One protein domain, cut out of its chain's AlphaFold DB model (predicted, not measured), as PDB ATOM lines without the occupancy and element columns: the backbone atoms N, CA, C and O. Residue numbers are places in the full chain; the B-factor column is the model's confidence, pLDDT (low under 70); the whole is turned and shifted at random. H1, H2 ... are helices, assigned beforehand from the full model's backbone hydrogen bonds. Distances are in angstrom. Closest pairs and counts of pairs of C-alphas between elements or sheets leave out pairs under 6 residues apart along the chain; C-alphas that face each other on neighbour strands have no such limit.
ATOM      1  N   GLN A  48     -12.728 -63.829 -79.426       87.50
ATOM      2  CA  GLN A  48     -12.637 -62.838 -80.494       87.50
ATOM      3  C   GLN A  48     -13.852 -61.909 -80.462       87.50
ATOM      4  O   GLN A  48     -13.682 -60.692 -80.450       87.50
ATOM      5  N   THR A  49     -15.058 -62.461 -80.294       89.31
ATOM      6  CA  THR A  49     -16.291 -61.668 -80.133       89.31
ATOM      7  C   THR A  49     -16.187 -60.663 -78.980       89.31
ATOM      8  O   THR A  49     -16.661 -59.525 -79.080       89.31
ATOM      9  N   LYS A  50     -15.550 -61.055 -77.868       91.44
ATOM     10  CA  LYS A  50     -15.314 -60.154 -76.730       91.44
ATOM     11  C   LYS A  50     -14.336 -59.034 -77.068       91.44
ATOM     12  O   LYS A  50     -14.621 -57.880 -76.747       91.44
ATOM     13  N   ILE A  51     -13.212 -59.353 -77.713       92.75
ATOM     14  CA  ILE A  51     -12.222 -58.355 -78.158       92.75
ATOM     15  C   ILE A  51     -12.866 -57.367 -79.136       92.75
ATOM     16  O   ILE A  51     -12.685 -56.156 -78.986       92.75
ATOM     17  N   ASP A  52     -13.672 -57.856 -80.075       93.25
ATOM     18  CA  ASP A  52     -14.378 -57.024 -81.050       93.25
ATOM     19  C   ASP A  52     -15.382 -56.092 -80.356       93.25
ATOM     20  O   ASP A  52     -15.425 -54.894 -80.641       93.25
ATOM     21  N   THR A  53     -16.130 -56.599 -79.368       94.81
ATOM     22  CA  THR A  53     -17.089 -55.782 -78.604       94.81
ATOM     23  C   THR A  53     -16.389 -54.701 -77.774       94.81
ATOM     24  O   THR A  53     -16.818 -53.545 -77.780       94.81
ATOM     25  N   TYR A  54     -15.293 -55.029 -77.079       96.31
ATOM     26  CA  TYR A  54     -14.498 -54.023 -76.362       96.31
ATOM     27  C   TYR A  54     -13.883 -52.996 -77.315       96.31
ATOM     28  O   TYR A  54     -13.901 -51.801 -77.024       96.31
ATOM     29  N   THR A  55     -13.406 -53.437 -78.480       95.62
ATOM     30  CA  THR A  55     -12.897 -52.549 -79.531       95.62
ATOM     31  C   THR A  55     -13.969 -51.565 -79.984       95.62
ATOM     32  O   THR A  55     -13.694 -50.370 -80.080       95.62
ATOM     33  N   GLN A  56     -15.202 -52.026 -80.193       96.00
ATOM     34  CA  GLN A  56     -16.315 -51.149 -80.544       96.00
ATOM     35  C   GLN A  56     -16.604 -50.119 -79.441       96.00
ATOM     36  O   GLN A  56     -16.746 -48.934 -79.742       96.00
ATOM     37  N   ILE A  57     -16.623 -50.532 -78.168       97.56
ATOM     38  CA  ILE A  57     -16.794 -49.615 -77.026       97.56
ATOM     39  C   ILE A  57     -15.720 -48.516 -77.041       97.56
ATOM     40  O   ILE A  57     -16.044 -47.345 -76.835       97.56
ATOM     41  N   ILE A  58     -14.460 -48.883 -77.300       97.38
ATOM     42  CA  ILE A  58     -13.337 -47.941 -77.390       97.38
ATOM     43  C   ILE A  58     -13.543 -46.973 -78.556       97.38
ATOM     44  O   ILE A  58     -13.437 -45.764 -78.362       97.38
ATOM     45  N   VAL A  59     -13.845 -47.484 -79.753       96.38
ATOM     46  CA  VAL A  59     -14.024 -46.664 -80.961       96.38
ATOM     47  C   VAL A  59     -15.164 -45.665 -80.780       96.38
ATOM     48  O   VAL A  59     -14.957 -44.477 -81.008       96.38
ATOM     49  N   GLU A  60     -16.325 -46.105 -80.293       96.56
ATOM     50  CA  GLU A  60     -17.462 -45.216 -80.015       96.56
ATOM     51  C   GLU A  60     -17.106 -44.127 -78.994       96.56
ATOM     52  O   GLU A  60     -17.518 -42.975 -79.129       96.56
ATOM     53  N   ALA A  61     -16.343 -44.480 -77.958       96.69
ATOM     54  CA  ALA A  61     -15.919 -43.523 -76.945       96.69
ATOM     55  C   ALA A  61     -14.916 -42.506 -77.505       96.69
ATOM     56  O   ALA A  61     -15.039 -41.318 -77.219       96.69
ATOM     57  N   VAL A  62     -13.969 -42.945 -78.346       95.81
ATOM     58  CA  VAL A  62     -13.055 -42.058 -79.084       95.81
ATOM     59  C   VAL A  62     -13.821 -41.156 -80.050       95.81
ATOM     60  O   VAL A  62     -13.461 -39.993 -80.219       95.81
ATOM     61  N   GLU A  63     -14.881 -41.659 -80.677       93.62
ATOM     62  CA  GLU A  63     -15.720 -40.870 -81.578       93.62
ATOM     63  C   GLU A  63     -16.493 -39.759 -80.884       93.62
ATOM     64  O   GLU A  63     -16.669 -38.692 -81.468       93.62
ATOM     65  N   ALA A  64     -16.872 -39.976 -79.628       94.81
ATOM     66  CA  ALA A  64     -17.504 -38.964 -78.795       94.81
ATOM     67  C   ALA A  64     -16.518 -37.918 -78.230       94.81
ATOM     68  O   ALA A  64     -16.963 -36.918 -77.663       94.81
ATOM     69  N   LEU A  65     -15.199 -38.123 -78.349       93.06
ATOM     70  CA  LEU A  65     -14.210 -37.149 -77.882       93.06
ATOM     71  C   LEU A  65     -14.115 -35.958 -78.839       93.06
ATOM     72  O   LEU A  65     -13.715 -36.099 -79.993       93.06
ATOM     73  N   ASP A  66     -14.368 -34.762 -78.312       89.81
ATOM     74  CA  ASP A  66     -14.146 -33.502 -79.024       89.81
ATOM     75  C   ASP A  66     -12.673 -33.065 -78.918       89.81
ATOM     76  O   ASP A  66     -12.293 -32.189 -78.135       89.81
ATOM     77  N   VAL A  67     -11.797 -33.756 -79.653       90.25
ATOM     78  CA  VAL A  67     -10.362 -33.444 -79.717       90.25
ATOM     79  C   VAL A  67      -9.927 -33.329 -81.172       90.25
ATOM     80  O   VAL A  67     -10.109 -34.247 -81.965       90.25
ATOM     81  N   ARG A  68      -9.293 -32.201 -81.509       91.19
ATOM     82  CA  ARG A  68      -8.766 -31.932 -82.853       91.19
ATOM     83  C   ARG A  68      -7.684 -32.939 -83.248       91.19
ATOM     84  O   ARG A  68      -6.773 -33.204 -82.463       91.19
ATOM     85  N   GLU A  69      -7.735 -33.413 -84.491       90.81
ATOM     86  CA  GLU A  69      -6.795 -34.404 -85.042       90.81
ATOM     87  C   GLU A  69      -5.334 -33.943 -84.942       90.81
ATOM     88  O   GLU A  69      -4.477 -34.716 -84.539       90.81
ATOM     89  N   GLU A  70      -5.052 -32.654 -85.144       89.62
ATOM     90  CA  GLU A  70      -3.713 -32.059 -84.972       89.62
ATOM     91  C   GLU A  70      -3.133 -32.286 -83.563       89.62
ATOM     92  O   GLU A  70      -1.936 -32.537 -83.381       89.62
ATOM     93  N   THR A  71      -3.996 -32.222 -82.542       90.69
ATOM     94  CA  THR A  71      -3.606 -32.470 -81.147       90.69
ATOM     95  C   THR A  71      -3.305 -33.949 -80.930       90.69
ATOM     96  O   THR A  71      -2.373 -34.285 -80.198       90.69
ATOM     97  N   LEU A  72      -4.063 -34.830 -81.585       93.31
ATOM     98  CA  LEU A  72      -3.859 -36.275 -81.538       93.31
ATOM     99  C   LEU A  72      -2.564 -36.679 -82.252       93.31
ATOM    100  O   LEU A  72      -1.758 -37.399 -81.663       93.31
ATOM    101  N   SER A  73      -2.295 -36.141 -83.445       91.19
ATOM    102  CA  SER A  73      -1.029 -36.346 -84.163       91.19
ATOM    103  C   SER A  73       0.163 -35.874 -83.332       91.19
ATOM    104  O   SER A  73       1.180 -36.559 -83.244       91.19
ATOM    105  N   THR A  74       0.042 -34.727 -82.656       91.06
ATOM    106  CA  THR A  74       1.097 -34.233 -81.757       91.06
ATOM    107  C   THR A  74       1.328 -35.190 -80.586       91.06
ATOM    108  O   THR A  74       2.474 -35.532 -80.293       91.06
ATOM    109  N   ALA A  75       0.259 -35.665 -79.939       90.88
ATOM    110  CA  ALA A  75       0.354 -36.614 -78.829       90.88
ATOM    111  C   ALA A  75       0.983 -37.952 -79.258       90.88
ATOM    112  O   ALA A  75       1.822 -38.497 -78.539       90.88
ATOM    113  N   LEU A  76       0.626 -38.454 -80.444       92.06
ATOM    114  CA  LEU A  76       1.182 -39.686 -80.998       92.06
ATOM    115  C   LEU A  76       2.678 -39.547 -81.307       92.06
ATOM    116  O   LEU A  76       3.471 -40.397 -80.907       92.06
ATOM    117  N   ASN A  77       3.091 -38.442 -81.932       90.25
ATOM    118  CA  ASN A  77       4.507 -38.172 -82.203       90.25
ATOM    119  C   ASN A  77       5.327 -38.024 -80.912       90.25
ATOM    120  O   ASN A  77       6.438 -38.548 -80.824       90.25
ATOM    121  N   GLN A  78       4.779 -37.361 -79.886       87.94
ATOM    122  CA  GLN A  78       5.422 -37.262 -78.570       87.94
ATOM    123  C   GLN A  78       5.604 -38.636 -77.922       87.94
ATOM    124  O   GLN A  78       6.666 -38.912 -77.370       87.94
ATOM    125  N   TYR A  79       4.599 -39.506 -78.017       89.94
ATOM    126  CA  TYR A  79       4.673 -40.874 -77.511       89.94
ATOM    127  C   TYR A  79       5.765 -41.691 -78.207       89.94
ATOM    128  O   TYR A  79       6.631 -42.261 -77.537       89.94
ATOM    129  N   VAL A  80       5.789 -41.678 -79.541       89.00
ATOM    130  CA  VAL A  80       6.808 -42.374 -80.342       89.00
ATOM    131  C   VAL A  80       8.211 -41.853 -80.009       89.00
ATOM    132  O   VAL A  80       9.115 -42.644 -79.727       89.00
ATOM    133  N   ALA A  81       8.396 -40.531 -79.966       85.69
ATOM    134  CA  ALA A  81       9.683 -39.903 -79.666       85.69
ATOM    135  C   ALA A  81      10.164 -40.183 -78.230       85.69
ATOM    136  O   ALA A  81      11.348 -40.464 -78.014       85.69
ATOM    137  N   ALA A  82       9.260 -40.158 -77.247       83.31
ATOM    138  CA  ALA A  82       9.585 -40.452 -75.851       83.31
ATOM    139  C   ALA A  82      10.125 -41.880 -75.681       83.31
ATOM    140  O   ALA A  82      11.057 -42.110 -74.914       83.31
ATOM    141  N   ILE A  83       9.586 -42.844 -76.428       82.38
ATOM    142  CA  ILE A  83      10.019 -44.241 -76.330       82.38
ATOM    143  C   ILE A  83      11.291 -44.483 -77.146       82.38
ATOM    144  O   ILE A  83      12.207 -45.147 -76.658       82.38
ATOM    145  N   ALA A  84      11.370 -43.931 -78.360       77.44
ATOM    146  CA  ALA A  84      12.531 -44.088 -79.234       77.44
ATOM    147  C   ALA A  84      13.800 -43.425 -78.667       77.44
ATOM    148  O   ALA A  84      14.898 -43.934 -78.864       77.44
ATOM    149  N   SER A  85      13.664 -42.320 -77.926       72.38
ATOM    150  CA  SER A  85      14.804 -41.642 -77.285       72.38
ATOM    151  C   SER A  85      15.363 -42.401 -76.077       72.38
ATOM    152  O   SER A  85      16.555 -42.313 -75.794       72.38
ATOM    153  N   GLY A  86      14.527 -43.176 -75.381       67.56
ATOM    154  CA  GLY A  86      14.936 -43.940 -74.203       67.56
ATOM    155  C   GLY A  86      15.418 -45.364 -74.492       67.56
ATOM    156  O   GLY A  86      15.882 -46.035 -73.567       67.56
ATOM    157  N   ARG A  87      15.249 -45.882 -75.722       73.62
ATOM    158  CA  ARG A  87      15.462 -47.307 -76.043       73.62
ATOM    159  C   ARG A  87      15.917 -47.527 -77.485       73.62
ATOM    160  O   ARG A  87      15.382 -46.936 -78.413       73.62
ATOM    161  N   GLN A  88      16.815 -48.493 -77.693       76.56
ATOM    162  CA  GLN A  88      17.091 -49.023 -79.031       76.56
ATOM    163  C   GLN A  88      15.950 -49.950 -79.478       76.56
ATOM    164  O   GLN A  88      15.922 -51.134 -79.147       76.56
ATOM    165  N   LEU A  89      14.992 -49.400 -80.225       83.75
ATOM    166  CA  LEU A  89      13.994 -50.173 -80.969       83.75
ATOM    167  C   LEU A  89      14.523 -50.498 -82.370       83.75
ATOM    168  O   LEU A  89      15.150 -49.647 -83.000       83.75
ATOM    169  N   SER A  90      14.232 -51.696 -82.885       85.50
ATOM    170  CA  SER A  90      14.526 -52.034 -84.282       85.50
ATOM    171  C   SER A  90      13.733 -51.139 -85.240       85.50
ATOM    172  O   SER A  90      12.616 -50.722 -84.928       85.50
ATOM    173  N   ALA A  91      14.276 -50.879 -86.434       83.75
ATOM    174  CA  ALA A  91      13.577 -50.101 -87.463       83.75
ATOM    175  C   ALA A  91      12.207 -50.710 -87.825       83.75
ATOM    176  O   ALA A  91      11.253 -49.979 -88.078       83.75
ATOM    177  N   THR A  92      12.094 -52.042 -87.785       86.88
ATOM    178  CA  THR A  92      10.837 -52.771 -87.988       86.88
ATOM    179  C   THR A  92       9.790 -52.410 -86.936       86.88
ATOM    180  O   THR A  92       8.667 -52.074 -87.294       86.88
ATOM    181  N   ASN A  93      10.147 -52.414 -85.648       88.25
ATOM    182  CA  ASN A  93       9.198 -52.090 -84.578       88.25
ATOM    183  C   ASN A  93       8.828 -50.607 -84.574       88.25
ATOM    184  O   ASN A  93       7.687 -50.267 -84.289       88.25
ATOM    185  N   GLN A  94       9.767 -49.728 -84.933       85.19
ATOM    186  CA  GLN A  94       9.494 -48.293 -85.025       85.19
ATOM    187  C   GLN A  94       8.405 -47.974 -86.054       85.19
ATOM    188  O   GLN A  94       7.636 -47.044 -85.839       85.19
ATOM    189  N   ARG A  95       8.319 -48.749 -87.142       88.38
ATOM    190  CA  ARG A  95       7.331 -48.557 -88.215       88.38
ATOM    191  C   ARG A  95       6.060 -49.392 -88.055       88.38
ATOM    192  O   ARG A  95       5.165 -49.257 -88.874       88.38
ATOM    193  N   ASN A  96       5.967 -50.246 -87.038       91.50
ATOM    194  CA  ASN A  96       4.843 -51.162 -86.864       91.50
ATOM    195  C   ASN A  96       3.787 -50.563 -85.918       91.50
ATOM    196  O   ASN A  96       3.984 -50.523 -84.704       91.50
ATOM    197  N   GLY A  97       2.643 -50.133 -86.449       90.56
ATOM    198  CA  GLY A  97       1.538 -49.579 -85.663       90.56
ATOM    199  C   GLY A  97       0.943 -50.559 -84.650       90.56
ATOM    200  O   GLY A  97       0.589 -50.147 -83.545       90.56
ATOM    201  N   ALA A  98       0.917 -51.861 -84.959       92.00
ATOM    202  CA  ALA A  98       0.445 -52.879 -84.017       92.00
ATOM    203  C   ALA A  98       1.350 -52.967 -82.778       92.00
ATOM    204  O   ALA A  98       0.856 -53.089 -81.658       92.00
ATOM    205  N   PHE A  99       2.667 -52.800 -82.950       91.31
ATOM    206  CA  PHE A  99       3.607 -52.715 -81.828       91.31
ATOM    207  C   PHE A  99       3.301 -51.511 -80.924       91.31
ATOM    208  O   PHE A  99       3.314 -51.633 -79.696       91.31
ATOM    209  N   TRP A 100       2.998 -50.348 -81.505       91.56
ATOM    210  CA  TRP A 100       2.667 -49.146 -80.732       91.56
ATOM    211  C   TRP A 100       1.345 -49.279 -79.970       91.56
ATOM    212  O   TRP A 100       1.261 -48.846 -78.822       91.56
ATOM    213  N   ILE A 101       0.345 -49.936 -80.560       92.56
ATOM    214  CA  ILE A 101      -0.923 -50.242 -79.885       92.56
ATOM    215  C   ILE A 101      -0.696 -51.234 -78.735       92.56
ATOM    216  O   ILE A 101      -1.057 -50.939 -77.596       92.56
ATOM    217  N   ALA A 102      -0.034 -52.364 -78.998       89.25
ATOM    218  CA  ALA A 102       0.213 -53.407 -77.999       89.25
ATOM    219  C   ALA A 102       1.057 -52.907 -76.811       89.25
ATOM    220  O   ALA A 102       0.925 -53.370 -75.680       89.25
ATOM    221  N   THR A 103       1.928 -51.921 -77.038       89.19
ATOM    222  CA  THR A 103       2.789 -51.365 -75.986       89.19
ATOM    223  C   THR A 103       2.205 -50.146 -75.271       89.19
ATOM    224  O   THR A 103       2.837 -49.627 -74.339       89.19
ATOM    225  N   PHE A 104       0.984 -49.727 -75.620       91.81
ATOM    226  CA  PHE A 104       0.302 -48.585 -75.011       91.81
ATOM    227  C   PHE A 104       0.290 -48.667 -73.481       91.81
ATOM    228  O   PHE A 104       0.791 -47.760 -72.813       91.81
ATOM    229  N   ASN A 105      -0.234 -49.759 -72.911       89.69
ATOM    230  CA  ASN A 105      -0.367 -49.908 -71.456       89.69
ATOM    231  C   ASN A 105       0.998 -49.903 -70.761       89.69
ATOM    232  O   ASN A 105       1.158 -49.323 -69.688       89.69
ATOM    233  N   ARG A 106       2.005 -50.497 -71.407       87.69
ATOM    234  CA  ARG A 106       3.364 -50.592 -70.874       87.69
ATOM    235  C   ARG A 106       4.064 -49.237 -70.819       87.69
ATOM    236  O   ARG A 106       4.703 -48.935 -69.817       87.69
ATOM    237  N   TYR A 107       3.988 -48.454 -71.892       88.31
ATOM    238  CA  TYR A 107       4.787 -47.232 -72.029       88.31
ATOM    239  C   TYR A 107       4.049 -45.945 -71.660       88.31
ATOM    240  O   TYR A 107       4.694 -44.920 -71.467       88.31
ATOM    241  N   SER A 108       2.725 -45.993 -71.506       89.75
ATOM    242  CA  SER A 108       1.933 -44.861 -71.012       89.75
ATOM    243  C   SER A 108       1.588 -44.962 -69.521       89.75
ATOM    244  O   SER A 108       0.832 -44.137 -69.019       89.75
ATOM    245  N   ARG A 109       2.116 -45.961 -68.794       86.94
ATOM    246  CA  ARG A 109       1.736 -46.249 -67.397       86.94
ATOM    247  C   ARG A 109       1.901 -45.052 -66.459       86.94
ATOM    248  O   ARG A 109       1.031 -44.821 -65.626       86.94
ATOM    249  N   ASP A 110       2.989 -44.305 -66.615       88.31
ATOM    250  CA  ASP A 110       3.323 -43.167 -65.750       88.31
ATOM    251  C   ASP A 110       2.653 -41.859 -66.205       88.31
ATOM    252  O   ASP A 110       2.843 -40.801 -65.606       88.31
ATOM    253  N   TRP A 111       1.876 -41.906 -67.290       90.31
ATOM    254  CA  TRP A 111       1.210 -40.737 -67.844       90.31
ATOM    255  C   TRP A 111      -0.130 -40.527 -67.137       90.31
ATOM    256  O   TRP A 111      -0.860 -41.475 -66.843       90.31
ATOM    257  N   GLY A 112      -0.499 -39.264 -66.912       92.19
ATOM    258  CA  GLY A 112      -1.807 -38.929 -66.353       92.19
ATOM    259  C   GLY A 112      -2.955 -39.423 -67.241       92.19
ATOM    260  O   GLY A 112      -2.849 -39.424 -68.470       92.19
ATOM    261  N   GLN A 113      -4.083 -39.792 -66.626       92.69
ATOM    262  CA  GLN A 113      -5.248 -40.348 -67.329       92.69
ATOM    263  C   GLN A 113      -5.705 -39.512 -68.546       92.69
ATOM    264  O   GLN A 113      -5.905 -40.106 -69.605       92.69
ATOM    265  N   PRO A 114      -5.781 -38.163 -68.491       93.38
ATOM    266  CA  PRO A 114      -6.162 -37.368 -69.662       93.38
ATOM    267  C   PRO A 114      -5.190 -37.501 -70.843       93.38
ATOM    268  O   PRO A 114      -5.613 -37.496 -71.997       93.38
ATOM    269  N   ALA A 115      -3.888 -37.631 -70.574       92.62
ATOM    270  CA  ALA A 115      -2.879 -37.825 -71.614       92.62
ATOM    271  C   ALA A 115      -2.977 -39.228 -72.223       92.62
ATOM    272  O   ALA A 115      -2.895 -39.375 -73.441       92.62
ATOM    273  N   ARG A 116      -3.233 -40.247 -71.391       94.94
ATOM    274  CA  ARG A 116      -3.466 -41.622 -71.853       94.94
ATOM    275  C   ARG A 116      -4.706 -41.724 -72.741       94.94
ATOM    276  O   ARG A 116      -4.632 -42.355 -73.787       94.94
ATOM    277  N   ILE A 117      -5.810 -41.064 -72.376       95.38
ATOM    278  CA  ILE A 117      -7.034 -41.026 -73.196       95.38
ATOM    279  C   ILE A 117      -6.764 -40.360 -74.550       95.38
ATOM    280  O   ILE A 117      -7.143 -40.907 -75.582       95.38
ATOM    281  N   LYS A 118      -6.062 -39.217 -74.571       94.75
ATOM    282  CA  LYS A 118      -5.682 -38.549 -75.830       94.75
ATOM    283  C   LYS A 118      -4.794 -39.428 -76.705       94.75
ATOM    284  O   LYS A 118      -4.993 -39.476 -77.912       94.75
ATOM    285  N   LEU A 119      -3.834 -40.133 -76.112       95.44
ATOM    286  CA  LEU A 119      -2.973 -41.051 -76.850       95.44
ATOM    287  C   LEU A 119      -3.757 -42.251 -77.403       95.44
ATOM    288  O   LEU A 119      -3.577 -42.600 -78.565       95.44
ATOM    289  N   LEU A 120      -4.648 -42.852 -76.609       96.12
ATOM    290  CA  LEU A 120      -5.521 -43.933 -77.074       96.12
ATOM    291  C   LEU A 120      -6.402 -43.460 -78.236       96.12
ATOM    292  O   LEU A 120      -6.493 -44.141 -79.253       96.12
ATOM    293  N   ALA A 121      -6.985 -42.264 -78.121       96.44
ATOM    294  CA  ALA A 121      -7.737 -41.645 -79.204       96.44
ATOM    295  C   ALA A 121      -6.877 -41.460 -80.460       96.44
ATOM    296  O   ALA A 121      -7.327 -41.785 -81.553       96.44
ATOM    297  N   ALA A 122      -5.629 -41.009 -80.318       95.94
ATOM    298  CA  ALA A 122      -4.715 -40.863 -81.445       95.94
ATOM    299  C   ALA A 122      -4.407 -42.203 -82.130       95.94
ATOM    300  O   ALA A 122      -4.463 -42.277 -83.352       95.94
ATOM    301  N   LEU A 123      -4.154 -43.266 -81.359       95.25
ATOM    302  CA  LEU A 123      -3.913 -44.611 -81.892       95.25
ATOM    303  C   LEU A 123      -5.140 -45.163 -82.631       95.25
ATOM    304  O   LEU A 123      -5.004 -45.697 -83.725       95.25
ATOM    305  N   VAL A 124      -6.343 -44.983 -82.079       95.75
ATOM    306  CA  VAL A 124      -7.599 -45.396 -82.732       95.75
ATOM    307  C   VAL A 124      -7.870 -44.580 -83.997       95.75
ATOM    308  O   VAL A 124      -8.298 -45.120 -85.009       95.75
ATOM    309  N   ARG A 125      -7.609 -43.271 -83.986       95.12
ATOM    310  CA  ARG A 125      -7.744 -42.443 -85.195       95.12
ATOM    311  C   ARG A 125      -6.680 -42.774 -86.243       95.12
ATOM    312  O   ARG A 125      -6.952 -42.620 -87.432       95.12
ATOM    313  N   ALA A 126      -5.514 -43.264 -85.828       94.31
ATOM    314  CA  ALA A 126      -4.473 -43.729 -86.736       94.31
ATOM    315  C   ALA A 126      -4.859 -45.036 -87.442       94.31
ATOM    316  O   ALA A 126      -4.683 -45.133 -88.653       94.31
ATOM    317  N   THR A 127      -5.498 -45.990 -86.749       94.06
ATOM    318  CA  THR A 127      -6.039 -47.200 -87.411       94.06
ATOM    319  C   THR A 127      -7.163 -46.889 -88.402       94.06
ATOM    320  O   THR A 127      -7.401 -47.644 -89.338       94.06
ATOM    321  N   GLN A 128      -7.831 -45.744 -88.239       92.19
ATOM    322  CA  GLN A 128      -8.836 -45.222 -89.171       92.19
ATOM    323  C   GLN A 128      -8.238 -44.372 -90.311       92.19
ATOM    324  O   GLN A 128      -8.996 -43.837 -91.122       92.19
ATOM    325  N   GLY A 129      -6.914 -44.179 -90.353       90.12
ATOM    326  CA  GLY A 129      -6.235 -43.338 -91.346       90.12
ATOM    327  C   GLY A 129      -6.475 -41.829 -91.193       90.12
ATOM    328  O   GLY A 129      -6.234 -41.076 -92.132       90.12
ATOM    329  N   ARG A 130      -6.975 -41.373 -90.036       89.56
ATOM    330  CA  ARG A 130      -7.271 -39.951 -89.761       89.56
ATOM    331  C   ARG A 130      -6.126 -39.211 -89.074       89.56
ATOM    332  O   ARG A 130      -6.044 -37.993 -89.135       89.56
ATOM    333  N   VAL A 131      -5.263 -39.948 -88.383       89.12
ATOM    334  CA  VAL A 131      -4.097 -39.413 -87.675       89.12
ATOM    335  C   VAL A 131      -2.858 -40.119 -88.195       89.12
ATOM    336  O   VAL A 131      -2.847 -41.338 -88.318       89.12
ATOM    337  N   ASP A 132      -1.813 -39.348 -88.471       81.56
ATOM    338  CA  ASP A 132      -0.537 -39.855 -88.967       81.56
ATOM    339  C   ASP A 132       0.593 -39.529 -87.975       81.56
ATOM    340  O   ASP A 132       0.588 -38.497 -87.290       81.56
ATOM    341  N   ALA A 133       1.571 -40.427 -87.900       77.75
ATOM    342  CA  ALA A 133       2.823 -40.265 -87.175       77.75
ATOM    343  C   ALA A 133       4.016 -40.695 -88.044       77.75
ATOM    344  O   ALA A 133       4.815 -41.564 -87.688       77.75
ATOM    345  N   GLY A 134       4.152 -40.044 -89.197       81.00
ATOM    346  CA  GLY A 134       5.342 -40.118 -90.035       81.00
ATOM    347  C   GLY A 134       5.345 -41.337 -90.951       81.00
ATOM    348  O   GLY A 134       4.704 -41.334 -91.989       81.00
ATOM    349  N   VAL A 135       6.155 -42.349 -90.626       84.06
ATOM    350  CA  VAL A 135       6.350 -43.556 -91.464       84.06
ATOM    351  C   VAL A 135       5.834 -44.829 -90.786       84.06
ATOM    352  O   VAL A 135       6.311 -45.927 -91.078       84.06
ATOM    353  N   ILE A 136       4.928 -44.675 -89.820       90.56
ATOM    354  CA  ILE A 136       4.344 -45.786 -89.070       90.56
ATOM    355  C   ILE A 136       3.155 -46.335 -89.851       90.56
ATOM    356  O   ILE A 136       2.222 -45.603 -90.159       90.56
ATOM    357  N   ASP A 137       3.190 -47.633 -90.129       91.69
ATOM    358  CA  ASP A 137       2.115 -48.352 -90.801       91.69
ATOM    359  C   ASP A 137       1.145 -48.919 -89.760       91.69
ATOM    360  O   ASP A 137       1.502 -49.809 -88.977       91.69
ATOM    361  N   PHE A 138      -0.060 -48.352 -89.690       93.44
ATOM    362  CA  PHE A 138      -1.090 -48.766 -88.743       93.44
ATOM    363  C   PHE A 138      -2.027 -49.809 -89.356       93.44
ATOM    364  O   PHE A 138      -2.412 -49.690 -90.517       93.44
ATOM    365  N   PRO A 139      -2.452 -50.816 -88.572       92.62
ATOM    366  CA  PRO A 139      -3.485 -51.730 -89.028       92.62
ATOM    367  C   PRO A 139      -4.815 -50.992 -89.196       92.62
ATOM    368  O   PRO A 139      -5.104 -50.037 -88.484       92.62
ATOM    369  N   ASP A 140      -5.659 -51.508 -90.082       90.50
ATOM    370  CA  ASP A 140      -7.012 -51.009 -90.377       90.50
ATOM    371  C   ASP A 140      -8.021 -51.166 -89.218       90.50
ATOM    372  O   ASP A 140      -9.152 -50.690 -89.297       90.50
ATOM    373  N   SER A 141      -7.643 -51.858 -88.140       90.19
ATOM    374  CA  SER A 141      -8.468 -52.036 -86.947       90.19
ATOM    375  C   SER A 141      -7.614 -52.177 -85.695       90.19
ATOM    376  O   SER A 141      -6.573 -52.839 -85.693       90.19
ATOM    377  N   LEU A 142      -8.111 -51.608 -84.593       92.19
ATOM    378  CA  LEU A 142      -7.522 -51.788 -83.267       92.19
ATOM    379  C   LEU A 142      -7.511 -53.273 -82.868       92.19
ATOM    380  O   LEU A 142      -6.509 -53.743 -82.339       92.19
ATOM    381  N   ALA A 143      -8.574 -54.023 -83.190       89.94
ATOM    382  CA  ALA A 143      -8.727 -55.428 -82.805       89.94
ATOM    383  C   ALA A 143      -7.579 -56.313 -83.316       89.94
ATOM    384  O   ALA A 143      -7.133 -57.207 -82.606       89.94
ATOM    385  N   LYS A 144      -7.025 -56.016 -84.503       88.00
ATOM    386  CA  LYS A 144      -5.886 -56.759 -85.075       88.00
ATOM    387  C   LYS A 144      -4.581 -56.596 -84.289       88.00
ATOM    388  O   LYS A 144      -3.637 -57.340 -84.528       88.00
ATOM    389  N   SER A 145      -4.518 -55.613 -83.394       88.56
ATOM    390  CA  SER A 145      -3.349 -55.334 -82.552       88.56
ATOM    391  C   SER A 145      -3.528 -55.773 -81.101       88.56
ATOM    392  O   SER A 145      -2.592 -55.657 -80.315       88.56
ATOM    393  N   LEU A 146      -4.731 -56.212 -80.718       87.44
ATOM    394  CA  LEU A 146      -5.035 -56.632 -79.355       87.44
ATOM    395  C   LEU A 146      -4.831 -58.142 -79.245       87.44
ATOM    396  O   LEU A 146      -5.657 -58.929 -79.693       87.44
ATOM    397  N   GLU A 147      -3.713 -58.536 -78.639       76.94
ATOM    398  CA  GLU A 147      -3.341 -59.947 -78.466       76.94
ATOM    399  C   GLU A 147      -4.074 -60.618 -77.292       76.94
ATOM    400  O   GLU A 147      -4.097 -61.844 -77.194       76.94
ATOM    401  N   SER A 148      -4.677 -59.834 -76.388       87.38
ATOM    402  CA  SER A 148      -5.360 -60.356 -75.208       87.38
ATOM    403  C   SER A 148      -6.673 -59.635 -74.899       87.38
ATOM    404  O   SER A 148      -6.826 -58.427 -75.094       87.38
ATOM    405  N   LEU A 149      -7.621 -60.388 -74.332       89.06
ATOM    406  CA  LEU A 149      -8.865 -59.835 -73.797       89.06
ATOM    407  C   LEU A 149      -8.601 -58.811 -72.683       89.06
ATOM    408  O   LEU A 149      -9.316 -57.821 -72.572       89.06
ATOM    409  N   GLN A 150      -7.565 -59.048 -71.877       90.81
ATOM    410  CA  GLN A 150      -7.196 -58.169 -70.774       90.81
ATOM    411  C   GLN A 150      -6.750 -56.792 -71.278       90.81
ATOM    412  O   GLN A 150      -7.122 -55.781 -70.684       90.81
ATOM    413  N   ASP A 151      -6.000 -56.735 -72.382       90.19
ATOM    414  CA  ASP A 151      -5.600 -55.463 -72.988       90.19
ATOM    415  C   ASP A 151      -6.818 -54.706 -73.520       90.19
ATOM    416  O   ASP A 151      -6.980 -53.525 -73.218       90.19
ATOM    417  N   ALA A 152      -7.713 -55.392 -74.240       92.94
ATOM    418  CA  ALA A 152      -8.952 -54.799 -74.742       92.94
ATOM    419  C   ALA A 152      -9.811 -54.218 -73.603       92.94
ATOM    420  O   ALA A 152     -10.289 -53.085 -73.696       92.94
ATOM    421  N   GLU A 153      -9.953 -54.961 -72.504       94.56
ATOM    422  CA  GLU A 153     -10.702 -54.529 -71.324       94.56
ATOM    423  C   GLU A 153     -10.051 -53.317 -70.641       94.56
ATOM    424  O   GLU A 153     -10.745 -52.350 -70.337       94.56
ATOM    425  N   GLN A 154      -8.726 -53.314 -70.454       93.94
ATOM    426  CA  GLN A 154      -8.007 -52.188 -69.843       93.94
ATOM    427  C   GLN A 154      -8.117 -50.900 -70.669       93.94
ATOM    428  O   GLN A 154      -8.249 -49.809 -70.108       93.94
ATOM    429  N   LEU A 155      -8.059 -51.011 -71.999       95.25
ATOM    430  CA  LEU A 155      -8.241 -49.865 -72.891       95.25
ATOM    431  C   LEU A 155      -9.682 -49.342 -72.848       95.25
ATOM    432  O   LEU A 155      -9.889 -48.129 -72.795       95.25
ATOM    433  N   ALA A 156     -10.672 -50.238 -72.835       96.75
ATOM    434  CA  ALA A 156     -12.079 -49.867 -72.731       96.75
ATOM    435  C   ALA A 156     -12.399 -49.219 -71.374       96.75
ATOM    436  O   ALA A 156     -13.075 -48.191 -71.328       96.75
ATOM    437  N   GLU A 157     -11.857 -49.751 -70.278       96.75
ATOM    438  CA  GLU A 157     -12.037 -49.214 -68.926       96.75
ATOM    439  C   GLU A 157     -11.429 -47.813 -68.775       96.75
ATOM    440  O   GLU A 157     -11.999 -46.958 -68.097       96.75
ATOM    441  N   LEU A 158     -10.311 -47.544 -69.459       96.00
ATOM    442  CA  LEU A 158      -9.654 -46.237 -69.441       96.00
ATOM    443  C   LEU A 158     -10.537 -45.115 -70.009       96.00
ATOM    444  O   LEU A 158     -10.515 -44.002 -69.474       96.00
ATOM    445  N   ILE A 159     -11.254 -45.381 -71.104       96.50
ATOM    446  CA  ILE A 159     -11.990 -44.361 -71.871       96.50
ATOM    447  C   ILE A 159     -13.507 -44.408 -71.659       96.50
ATOM    448  O   ILE A 159     -14.175 -43.380 -71.751       96.50
ATOM    449  N   ALA A 160     -14.059 -45.580 -71.355       97.00
ATOM    450  CA  ALA A 160     -15.490 -45.817 -71.210       97.00
ATOM    451  C   ALA A 160     -15.781 -46.792 -70.051       97.00
ATOM    452  O   ALA A 160     -16.312 -47.888 -70.278       97.00
TER     453      ALA A 160
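AT A GLANCE: This is residues 48 to 160 of the 266 residues of an uncharacterized protein of Alcanivorax jadensis T9 (UniProt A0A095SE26). H6 runs through the middle of a compact helical body, with H1 and H7 side by side at one end of it and the longer H2 crossing H6 and reaching out the other way. Residues 85 to 91, of which 85 and 86 belong to H2 and 91 to H3, stick out at the far end of H2, and from there the chain folds back toward H6 through the short H3, H4 and H5. The printed part has 113 residues with seven named helices, H1 to H7 in order along the chain, and no named strand; the class is all helix. It is compact, with a radius of gyration of the C-alphas of 12.9 A and spans of 35 by 29 by 27 A.

IN THESE COORDINATES: H1, residues 48 to 63, is 22.2 A long from first to last C-alpha and begins at C-alpha 48, (-12.637, -62.838, -80.494). H2, residues 69 to 86, is the longest at 26.1 A and ends at C-alpha 86, (14.936, -43.940, -74.203). H3 holds residues 91 to 94, H4 residues 97 to 102 and H5 residues 104 to 107. H6, residues 113 to 127, is 21.2 A long. H7, residues 149 to 159, is 15.9 A long and ends at C-alpha 159, (-11.990, -44.361, -71.871).

HOW THE PARTS SIT: H6 is the hub, touching H1, H2 and H7, and the helix packing is mostly crossed, with few touching helices at a shallow tilt. H2 touches H6 about perpendicular, at 78 degrees; the closest C-alphas, of Leu 72 and Ala 122, are 4.7 A apart. H7 touches H6 at a steep tilt of 63 degrees, opposite ways, closest at the C-alphas of Ile 117 and Ile 159, 6.1 A. H1 and H6 only just touch, with 3 pairs of C-alphas within 8 A, through residues 59 to 62 and 121 to 124 alone; the closest C-alphas are those of Val 62 and Ala 121, 5.3 A. H1 and H7 touch at a shallow tilt of 17 degrees, the same way, with the C-alphas of Ile 58 and Ala 156 closest at 5.2 A. H4 is close to H6 but not clearly touching, the closest C-alphas being those of Ile 101 and Leu 123, 6.7 A. H5 is likewise close but not clearly touching H6, at the C-alphas of Phe 104 and Leu 120, 7.7 A. H3 and H6 are apart, as are H2 and H7. Every O i to N i+4 pair is within hydrogen-bond range in H1, H4 and H6, against 13 of 14 in H2 and 6 of 7 in H7; H3 and H5 are too short for such a pair.

THE WHOLE: The two C-alphas farthest apart, of Thr 49 and Ser 85, are 37.1 A apart. The printed part has no cut. The link from H6 to H7, residues 128 to 148, is long; the other links are tight. The mean pLDDT of the printed part is 90.3, and residue 86 is under 70.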